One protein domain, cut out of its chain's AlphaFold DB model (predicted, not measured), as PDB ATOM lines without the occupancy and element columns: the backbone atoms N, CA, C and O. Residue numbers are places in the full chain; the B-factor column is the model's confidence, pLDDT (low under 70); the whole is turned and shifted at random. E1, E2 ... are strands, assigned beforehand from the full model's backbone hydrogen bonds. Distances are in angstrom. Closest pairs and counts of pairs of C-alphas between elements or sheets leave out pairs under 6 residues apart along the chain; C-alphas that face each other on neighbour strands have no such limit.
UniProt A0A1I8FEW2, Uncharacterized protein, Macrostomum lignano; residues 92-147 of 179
ATOM      1  N   GLY A  92     104.291 241.981 200.254       81.94
ATOM      2  CA  GLY A  92     105.546 241.740 199.562       81.94
ATOM      3  C   GLY A  92     105.792 242.856 198.552       81.94
ATOM      4  O   GLY A  92     104.894 243.195 197.792       81.94
ATOM      5  N   CYS A  93     106.997 243.404 198.483       85.19
ATOM      6  CA  CYS A  93     107.422 244.290 197.403       85.19
ATOM      7  C   CYS A  93     108.709 243.756 196.780       85.19
ATOM      8  O   CYS A  93     109.456 242.985 197.384       85.19
ATOM      9  N   PHE A  94     108.991 244.176 195.554       86.50
ATOM     10  CA  PHE A  94     110.341 244.082 195.034       86.50
ATOM     11  C   PHE A  94     111.208 245.220 195.568       86.50
ATOM     12  O   PHE A  94     110.739 246.349 195.716       86.50
ATOM     13  N   TYR A  95     112.478 244.913 195.792       85.81
ATOM     14  CA  TYR A  95     113.523 245.847 196.163       85.81
ATOM     15  C   TYR A  95     114.603 245.887 195.089       85.81
ATOM     16  O   TYR A  95     115.082 244.846 194.633       85.81
ATOM     17  N   ALA A  96     114.981 247.098 194.698       87.06
ATOM     18  CA  ALA A  96     116.072 247.361 193.776       87.06
ATOM     19  C   ALA A  96     116.680 248.728 194.094       87.06
ATOM     20  O   ALA A  96     115.947 249.708 194.248       87.06
ATOM     21  N   LYS A  97     118.014 248.808 194.139       85.62
ATOM     22  CA  LYS A  97     118.755 250.056 194.346       85.62
ATOM     23  C   LYS A  97     119.661 250.304 193.150       85.62
ATOM     24  O   LYS A  97     120.770 249.788 193.088       85.62
ATOM     25  N   SER A  98     119.173 251.097 192.201       82.88
ATOM     26  CA  SER A  98     119.919 251.448 190.986       82.88
ATOM     27  C   SER A  98     120.346 250.212 190.186       82.88
ATOM     28  O   SER A  98     121.470 250.123 189.694       82.88
ATOM     29  N   GLU A  99     119.439 249.248 190.051       85.31
ATOM     30  CA  GLU A  99     119.696 248.016 189.310       85.31
ATOM     31  C   GLU A  99     119.462 248.219 187.817       85.31
ATOM     32  O   GLU A  99     118.542 248.927 187.415       85.31
ATOM     33  N   THR A 100     120.260 247.565 186.977       83.69
ATOM     34  CA  THR A 100     120.068 247.579 185.511       83.69
ATOM     35  C   THR A 100     119.352 246.330 185.004       83.69
ATOM     36  O   THR A 100     118.810 246.325 183.897       83.69
ATOM     37  N   LYS A 101     119.314 245.270 185.820       79.69
ATOM     38  CA  LYS A 101     118.755 243.966 185.465       79.69
ATOM     39  C   LYS A 101     117.680 243.539 186.450       79.69
ATOM     40  O   LYS A 101     117.810 243.728 187.655       79.69
ATOM     41  N   LYS A 102     116.616 242.936 185.917       71.44
ATOM     42  CA  LYS A 102     115.455 242.497 186.705       71.44
ATOM     43  C   LYS A 102     115.786 241.303 187.601       71.44
ATOM     44  O   LYS A 102     115.210 241.199 188.675       71.44
ATOM     45  N   GLU A 103     116.705 240.426 187.188       77.62
ATOM     46  CA  GLU A 103     117.110 239.261 187.991       77.62
ATOM     47  C   GLU A 103     117.763 239.617 189.334       77.62
ATOM     48  O   GLU A 103     117.779 238.785 190.236       77.62
ATOM     49  N   ASN A 104     118.241 240.853 189.491       79.56
ATOM     50  CA  ASN A 104     118.871 241.323 190.723       79.56
ATOM     51  C   ASN A 104     117.860 241.860 191.749       79.56
ATOM     52  O   ASN A 104     118.242 242.256 192.847       79.56
ATOM     53  N   TRP A 105     116.573 241.919 191.396       83.88
ATOM     54  CA  TRP A 105     115.550 242.466 192.277       83.88
ATOM     55  C   TRP A 105     115.205 241.466 193.375       83.88
ATOM     56  O   TRP A 105     114.872 240.309 193.107       83.88
ATOM     57  N   LEU A 106     115.226 241.932 194.617       82.38
ATOM     58  CA  LEU A 106     114.952 241.104 195.784       82.38
ATOM     59  C   LEU A 106     113.468 241.158 196.131       82.38
ATOM     60  O   LEU A 106     112.824 242.191 195.988       82.38
ATOM     61  N   LYS A 107     112.907 240.044 196.599       83.38
ATOM     62  CA  LYS A 107     111.570 240.031 197.201       83.38
ATOM     63  C   LYS A 107     111.716 240.334 198.683       83.38
ATOM     64  O   LYS A 107     112.341 239.555 199.393       83.38
ATOM     65  N   ILE A 108     111.122 241.429 199.130       71.62
ATOM     66  CA  ILE A 108     111.115 241.846 200.532       71.62
ATOM     67  C   ILE A 108     109.676 241.921 201.028       71.62
ATOM     68  O   ILE A 108     108.759 242.117 200.233       71.62
ATOM     69  N   SER A 109     109.461 241.780 202.330       75.00
ATOM     70  CA  SER A 109     108.175 242.135 202.933       75.00
ATOM     71  C   SER A 109     108.268 243.534 203.519       75.00
ATOM     72  O   SER A 109     109.274 243.898 204.126       75.00
ATOM     73  N   CYS A 110     107.217 244.316 203.323       73.88
ATOM     74  CA  CYS A 110     107.172 245.712 203.700       73.88
ATOM     75  C   CYS A 110     106.256 245.936 204.889       73.88
ATOM     76  O   CYS A 110     105.148 245.410 204.958       73.88
ATOM     77  N   ASN A 111     106.709 246.812 205.781       68.19
ATOM     78  CA  ASN A 111     105.898 247.364 206.857       68.19
ATOM     79  C   ASN A 111     104.961 248.502 206.394       68.19
ATOM     80  O   ASN A 111     104.259 249.119 207.193       68.19
ATOM     81  N   LYS A 112     104.943 248.794 205.091       72.38
ATOM     82  CA  LYS A 112     104.106 249.817 204.466       72.38
ATOM     83  C   LYS A 112     102.984 249.184 203.666       72.38
ATOM     84  O   LYS A 112     103.164 248.152 203.039       72.38
ATOM     85  N   LYS A 113     101.858 249.894 203.583       79.44
ATOM     86  CA  LYS A 113     100.696 249.543 202.742       79.44
ATOM     87  C   LYS A 113     100.956 249.646 201.238       79.44
ATOM     88  O   LYS A 113     100.075 249.321 200.444       79.44
ATOM     89  N   PHE A 114     102.124 250.150 200.853       84.81
ATOM     90  CA  PHE A 114     102.437 250.504 199.483       84.81
ATOM     91  C   PHE A 114     103.837 250.044 199.097       84.81
ATOM     92  O   PHE A 114     104.742 250.031 199.931       84.81
ATOM     93  N   CYS A 115     103.988 249.688 197.829       86.94
ATOM     94  CA  CYS A 115     105.256 249.488 197.158       86.94
ATOM     95  C   CYS A 115     105.459 250.631 196.164       86.94
ATOM     96  O   CYS A 115     104.522 250.961 195.428       86.94
ATOM     97  N   TYR A 116     106.672 251.172 196.072       89.69
ATOM     98  CA  TYR A 116     107.036 252.107 195.010       89.69
ATOM     99  C   TYR A 116     107.961 251.445 193.991       89.69
ATOM    100  O   TYR A 116     108.709 250.514 194.312       89.69
ATOM    101  N   SER A 117     107.948 251.954 192.764       90.38
ATOM    102  CA  SER A 117     109.032 251.746 191.810       90.38
ATOM    103  C   SER A 117     109.154 252.923 190.849       90.38
ATOM    104  O   SER A 117     108.167 253.568 190.507       90.38
ATOM    105  N   PHE A 118     110.378 253.219 190.418       89.00
ATOM    106  CA  PHE A 118     110.670 254.180 189.356       89.00
ATOM    107  C   PHE A 118     111.882 253.733 188.534       89.00
ATOM    108  O   PHE A 118     112.627 252.825 188.916       89.00
ATOM    109  N   ASN A 119     112.085 254.381 187.393       88.44
ATOM    110  CA  ASN A 119     113.305 254.252 186.611       88.44
ATOM    111  C   ASN A 119     113.857 255.627 186.227       88.44
ATOM    112  O   ASN A 119     113.132 256.623 186.203       88.44
ATOM    113  N   TYR A 120     115.148 255.680 185.940       86.31
ATOM    114  CA  TYR A 120     115.805 256.887 185.461       86.31
ATOM    115  C   TYR A 120     116.951 256.531 184.517       86.31
ATOM    116  O   TYR A 120     117.517 255.439 184.592       86.31
ATOM    117  N   THR A 121     117.298 257.455 183.621       87.31
ATOM    118  CA  THR A 121     118.316 257.223 182.592       87.31
ATOM    119  C   THR A 121     119.495 258.168 182.770       87.31
ATOM    120  O   THR A 121     119.347 259.383 182.667       87.31
ATOM    121  N   ILE A 122     120.679 257.599 183.001       85.00
ATOM    122  CA  ILE A 122     121.968 258.310 182.994       85.00
ATOM    123  C   ILE A 122     122.977 257.395 182.296       85.00
ATOM    124  O   ILE A 122     123.570 256.522 182.921       85.00
ATOM    125  N   GLY A 123     123.114 257.527 180.974       89.19
ATOM    126  CA  GLY A 123     123.894 256.604 180.133       89.19
ATOM    127  C   GLY A 123     123.228 255.234 179.936       89.19
ATOM    128  O   GLY A 123     123.100 254.775 178.805       89.19
ATOM    129  N   ALA A 124     122.734 254.625 181.016       85.94
ATOM    130  CA  ALA A 124     121.897 253.429 181.035       85.94
ATOM    131  C   ALA A 124     120.594 253.684 181.813       85.94
ATOM    132  O   ALA A 124     120.483 254.666 182.553       85.94
ATOM    133  N   THR A 125     119.606 252.801 181.641       86.50
ATOM    134  CA  THR A 125     118.378 252.808 182.449       86.50
ATOM    135  C   THR A 125     118.607 252.043 183.742       86.50
ATOM    136  O   THR A 125     118.969 250.865 183.721       86.50
ATOM    137  N   TYR A 126     118.347 252.717 184.854       87.50
ATOM    138  CA  TYR A 126     118.410 252.175 186.199       87.50
ATOM    139  C   TYR A 126     117.014 252.104 186.788       87.50
ATOM    140  O   TYR A 126     116.167 252.956 186.515       87.50
ATOM    141  N   TYR A 127     116.797 251.109 187.630       87.81
ATOM    142  CA  TYR A 127     115.543 250.904 188.320       87.81
ATOM    143  C   TYR A 127     115.732 250.977 189.827       87.81
ATOM    144  O   TYR A 127     116.715 250.476 190.379       87.81
ATOM    145  N   ALA A 128     114.740 251.565 190.480       88.31
ATOM    146  CA  ALA A 128     114.616 251.580 191.921       88.31
ATOM    147  C   ALA A 128     113.222 251.095 192.313       88.31
ATOM    148  O   ALA A 128     112.229 251.430 191.666       88.31
ATOM    149  N   ALA A 129     113.153 250.294 193.367       89.31
ATOM    150  CA  ALA A 129     111.915 249.729 193.879       89.31
ATOM    151  C   ALA A 129     112.062 249.460 195.375       89.31
ATOM    152  O   ALA A 129     113.158 249.140 195.834       89.31
ATOM    153  N   GLY A 130     110.973 249.578 196.130       86.81
ATOM    154  CA  GLY A 130     110.999 249.308 197.561       86.81
ATOM    155  C   GLY A 130     109.656 249.504 198.249       86.81
ATOM    156  O   GLY A 130     108.607 249.611 197.607       86.81
ATOM    157  N   CYS A 131     109.708 249.541 199.577       84.50
ATOM    158  CA  CYS A 131     108.564 249.802 200.438       84.50
ATOM    159  C   CYS A 131     108.215 251.291 200.458       84.50
ATOM    160  O   CYS A 131     109.095 252.143 200.506       84.50
ATOM    161  N   GLY A 132     106.926 251.610 200.509       84.56
ATOM    162  CA  GLY A 132     106.425 252.970 200.668       84.56
ATOM    163  C   GLY A 132     105.822 253.552 199.395       84.56
ATOM    164  O   GLY A 132     105.259 252.849 198.559       84.56
ATOM    165  N   ASN A 133     105.875 254.876 199.298       87.25
ATOM    166  CA  ASN A 133     105.302 255.655 198.207       87.25
ATOM    167  C   ASN A 133     106.406 256.433 197.466       87.25
ATOM    168  O   ASN A 133     107.591 256.267 197.732       87.25
ATOM    169  N   CYS A 134     106.013 257.299 196.535       85.75
ATOM    170  CA  CYS A 134     106.937 258.139 195.770       85.75
ATOM    171  C   CYS A 134     107.397 259.418 196.498       85.75
ATOM    172  O   CYS A 134     107.947 260.305 195.848       85.75
ATOM    173  N   SER A 135     107.166 259.550 197.809       84.19
ATOM    174  CA  SER A 135     107.584 260.733 198.573       84.19
ATOM    175  C   SER A 135     109.109 260.873 198.532       84.19
ATOM    176  O   SER A 135     109.822 259.930 198.866       84.19
ATOM    177  N   GLY A 136     109.619 262.032 198.110       80.69
ATOM    178  CA  GLY A 136     111.060 262.261 197.902       80.69
ATOM    179  C   GLY A 136     111.614 261.759 196.558       80.69
ATOM    180  O   GLY A 136     112.777 262.007 196.226       80.69
ATOM    181  N   TYR A 137     110.778 261.105 195.749       82.06
ATOM    182  CA  TYR A 137     111.080 260.671 194.384       82.06
ATOM    183  C   TYR A 137     110.175 261.356 193.352       82.06
ATOM    184  O   TYR A 137     110.115 260.910 192.206       82.06
ATOM    185  N   GLU A 138     109.505 262.463 193.708       80.81
ATOM    186  CA  GLU A 138     108.522 263.121 192.830       80.81
ATOM    187  C   GLU A 138     109.137 263.658 191.532       80.81
ATOM    188  O   GLU A 138     108.442 263.823 190.536       80.81
ATOM    189  N   LYS A 139     110.452 263.895 191.523       82.38
ATOM    190  CA  LYS A 139     111.205 264.329 190.337       82.38
ATOM    191  C   LYS A 139     111.301 263.272 189.228       82.38
ATOM    192  O   LYS A 139     111.791 263.586 188.148       82.38
ATOM    193  N   PHE A 140     110.925 262.023 189.502       83.81
ATOM    194  CA  PHE A 140     110.949 260.941 188.523       83.81
ATOM    195  C   PHE A 140     109.527 260.661 188.025       83.81
ATOM    196  O   PHE A 140     108.743 260.004 188.707       83.81
ATOM    197  N   ASP A 141     109.211 261.087 186.799       82.12
ATOM    198  CA  ASP A 141     107.878 260.936 186.174       82.12
ATOM    199  C   ASP A 141     107.391 259.475 186.077       82.12
ATOM    200  O   ASP A 141     106.197 259.171 185.939       82.12
ATOM    201  N   THR A 142     108.333 258.538 186.138       86.38
ATOM    202  CA  THR A 142     108.092 257.096 186.086       86.38
ATOM    203  C   THR A 142     107.743 256.503 187.444       86.38
ATOM    204  O   THR A 142     107.444 255.314 187.497       86.38
ATOM    205  N   CYS A 143     107.745 257.288 188.528       88.25
ATOM    206  CA  CYS A 143     107.411 256.765 189.841       88.25
ATOM    207  C   CYS A 143     105.952 256.304 189.908       88.25
ATOM    208  O   CYS A 143     105.022 256.991 189.469       88.25
ATOM    209  N   ARG A 144     105.758 255.087 190.411       88.62
ATOM    210  CA  ARG A 144     104.465 254.424 190.571       88.62
ATOM    211  C   ARG A 144     104.361 253.858 191.975       88.62
ATOM    212  O   ARG A 144     105.358 253.439 192.557       88.62
ATOM    213  N   VAL A 145     103.134 253.834 192.483       89.38
ATOM    214  CA  VAL A 145     102.779 253.273 193.786       89.38
ATOM    215  C   VAL A 145     101.679 252.242 193.583       89.38
ATOM    216  O   VAL A 145     100.768 252.456 192.783       89.38
ATOM    217  N   CYS A 146     101.751 251.130 194.300       86.81
ATOM    218  CA  CYS A 146     100.741 250.079 194.273       86.81
ATOM    219  C   CYS A 146     100.644 249.397 195.649       86.81
ATOM    220  O   CYS A 146     101.501 249.615 196.500       86.81
ATOM    221  N   SER A 147      99.582 248.625 195.900       85.88
ATOM    222  CA  SER A 147      99.218 248.150 197.251       85.88
ATOM    223  C   SER A 147      98.909 246.649 197.327       85.88
ATOM    224  O   SER A 147      98.135 246.221 198.181       85.88
TER     225      SER A 147
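AT A GLANCE: This is residues 92 to 147 of the 179 residues of an uncharacterized protein of Macrostomum lignano (UniProt A0A1I8FEW2). A single antiparallel sheet of five strands, only just strongly twisted, with its C-alphas up to 4.1 A off the best plane through them, makes this domain of flat outline, with the long hairpin E3 and E4 in its middle. The hairpin E1 and E2 extends it beyond E4, and short E5 borders E3 at the opposite edge. The printed part has 56 residues, no named helix, and strands E1 to E5 numbered along the chain; across the sheet the order is E2, E1, E4, E3, E5. The class is all strand. The whole is compact, with a radius of gyration of the C-alphas of 10.8 A and spans of 33 by 25 by 13 A.

HOW THE PARTS SIT: In the hairpin of E3, residues 115 to 122, and E4, residues 124 to 131, the antiparallel directions differ by 162 degrees, and N 118 and O 128 are 2.9 A apart, within hydrogen-bond range. E1, residues 92 to 99, is antiparallel to E4 at 148 degrees, with N 96 and O 129 at 3.0 A. E2, residues 106 to 110, forms a hairpin with E1, antiparallel at 129 degrees, with N 93 and O 108 at 2.8 A. The pairing is staggered: E1 pairs with E2 over 92 to 95 and with E4 over 96 to 99. E5, residues 144 to 146, is antiparallel to E3 at 161 degrees, with N 115 and O 146 at 2.8 A. E4 and E5 are apart.

IN THESE COORDINATES: E1 begins at C-alpha 92, (105.546, 241.740, 199.562), and is 18.6 A long; E2 is 12.0 A. E3 is 23.6 A, E4 23.8 A and E5 6.8 A, ending at C-alpha 146, (100.741, 250.079, 194.273).

THE WHOLE: The farthest C-alphas, of Asn 111 and Gly 123, are 33.5 A apart. The printed part has no cut. The link from E4 to E5 is long, residues 132 to 143. Mean pLDDT of the printed part is 83.8; residue 111 is under 70.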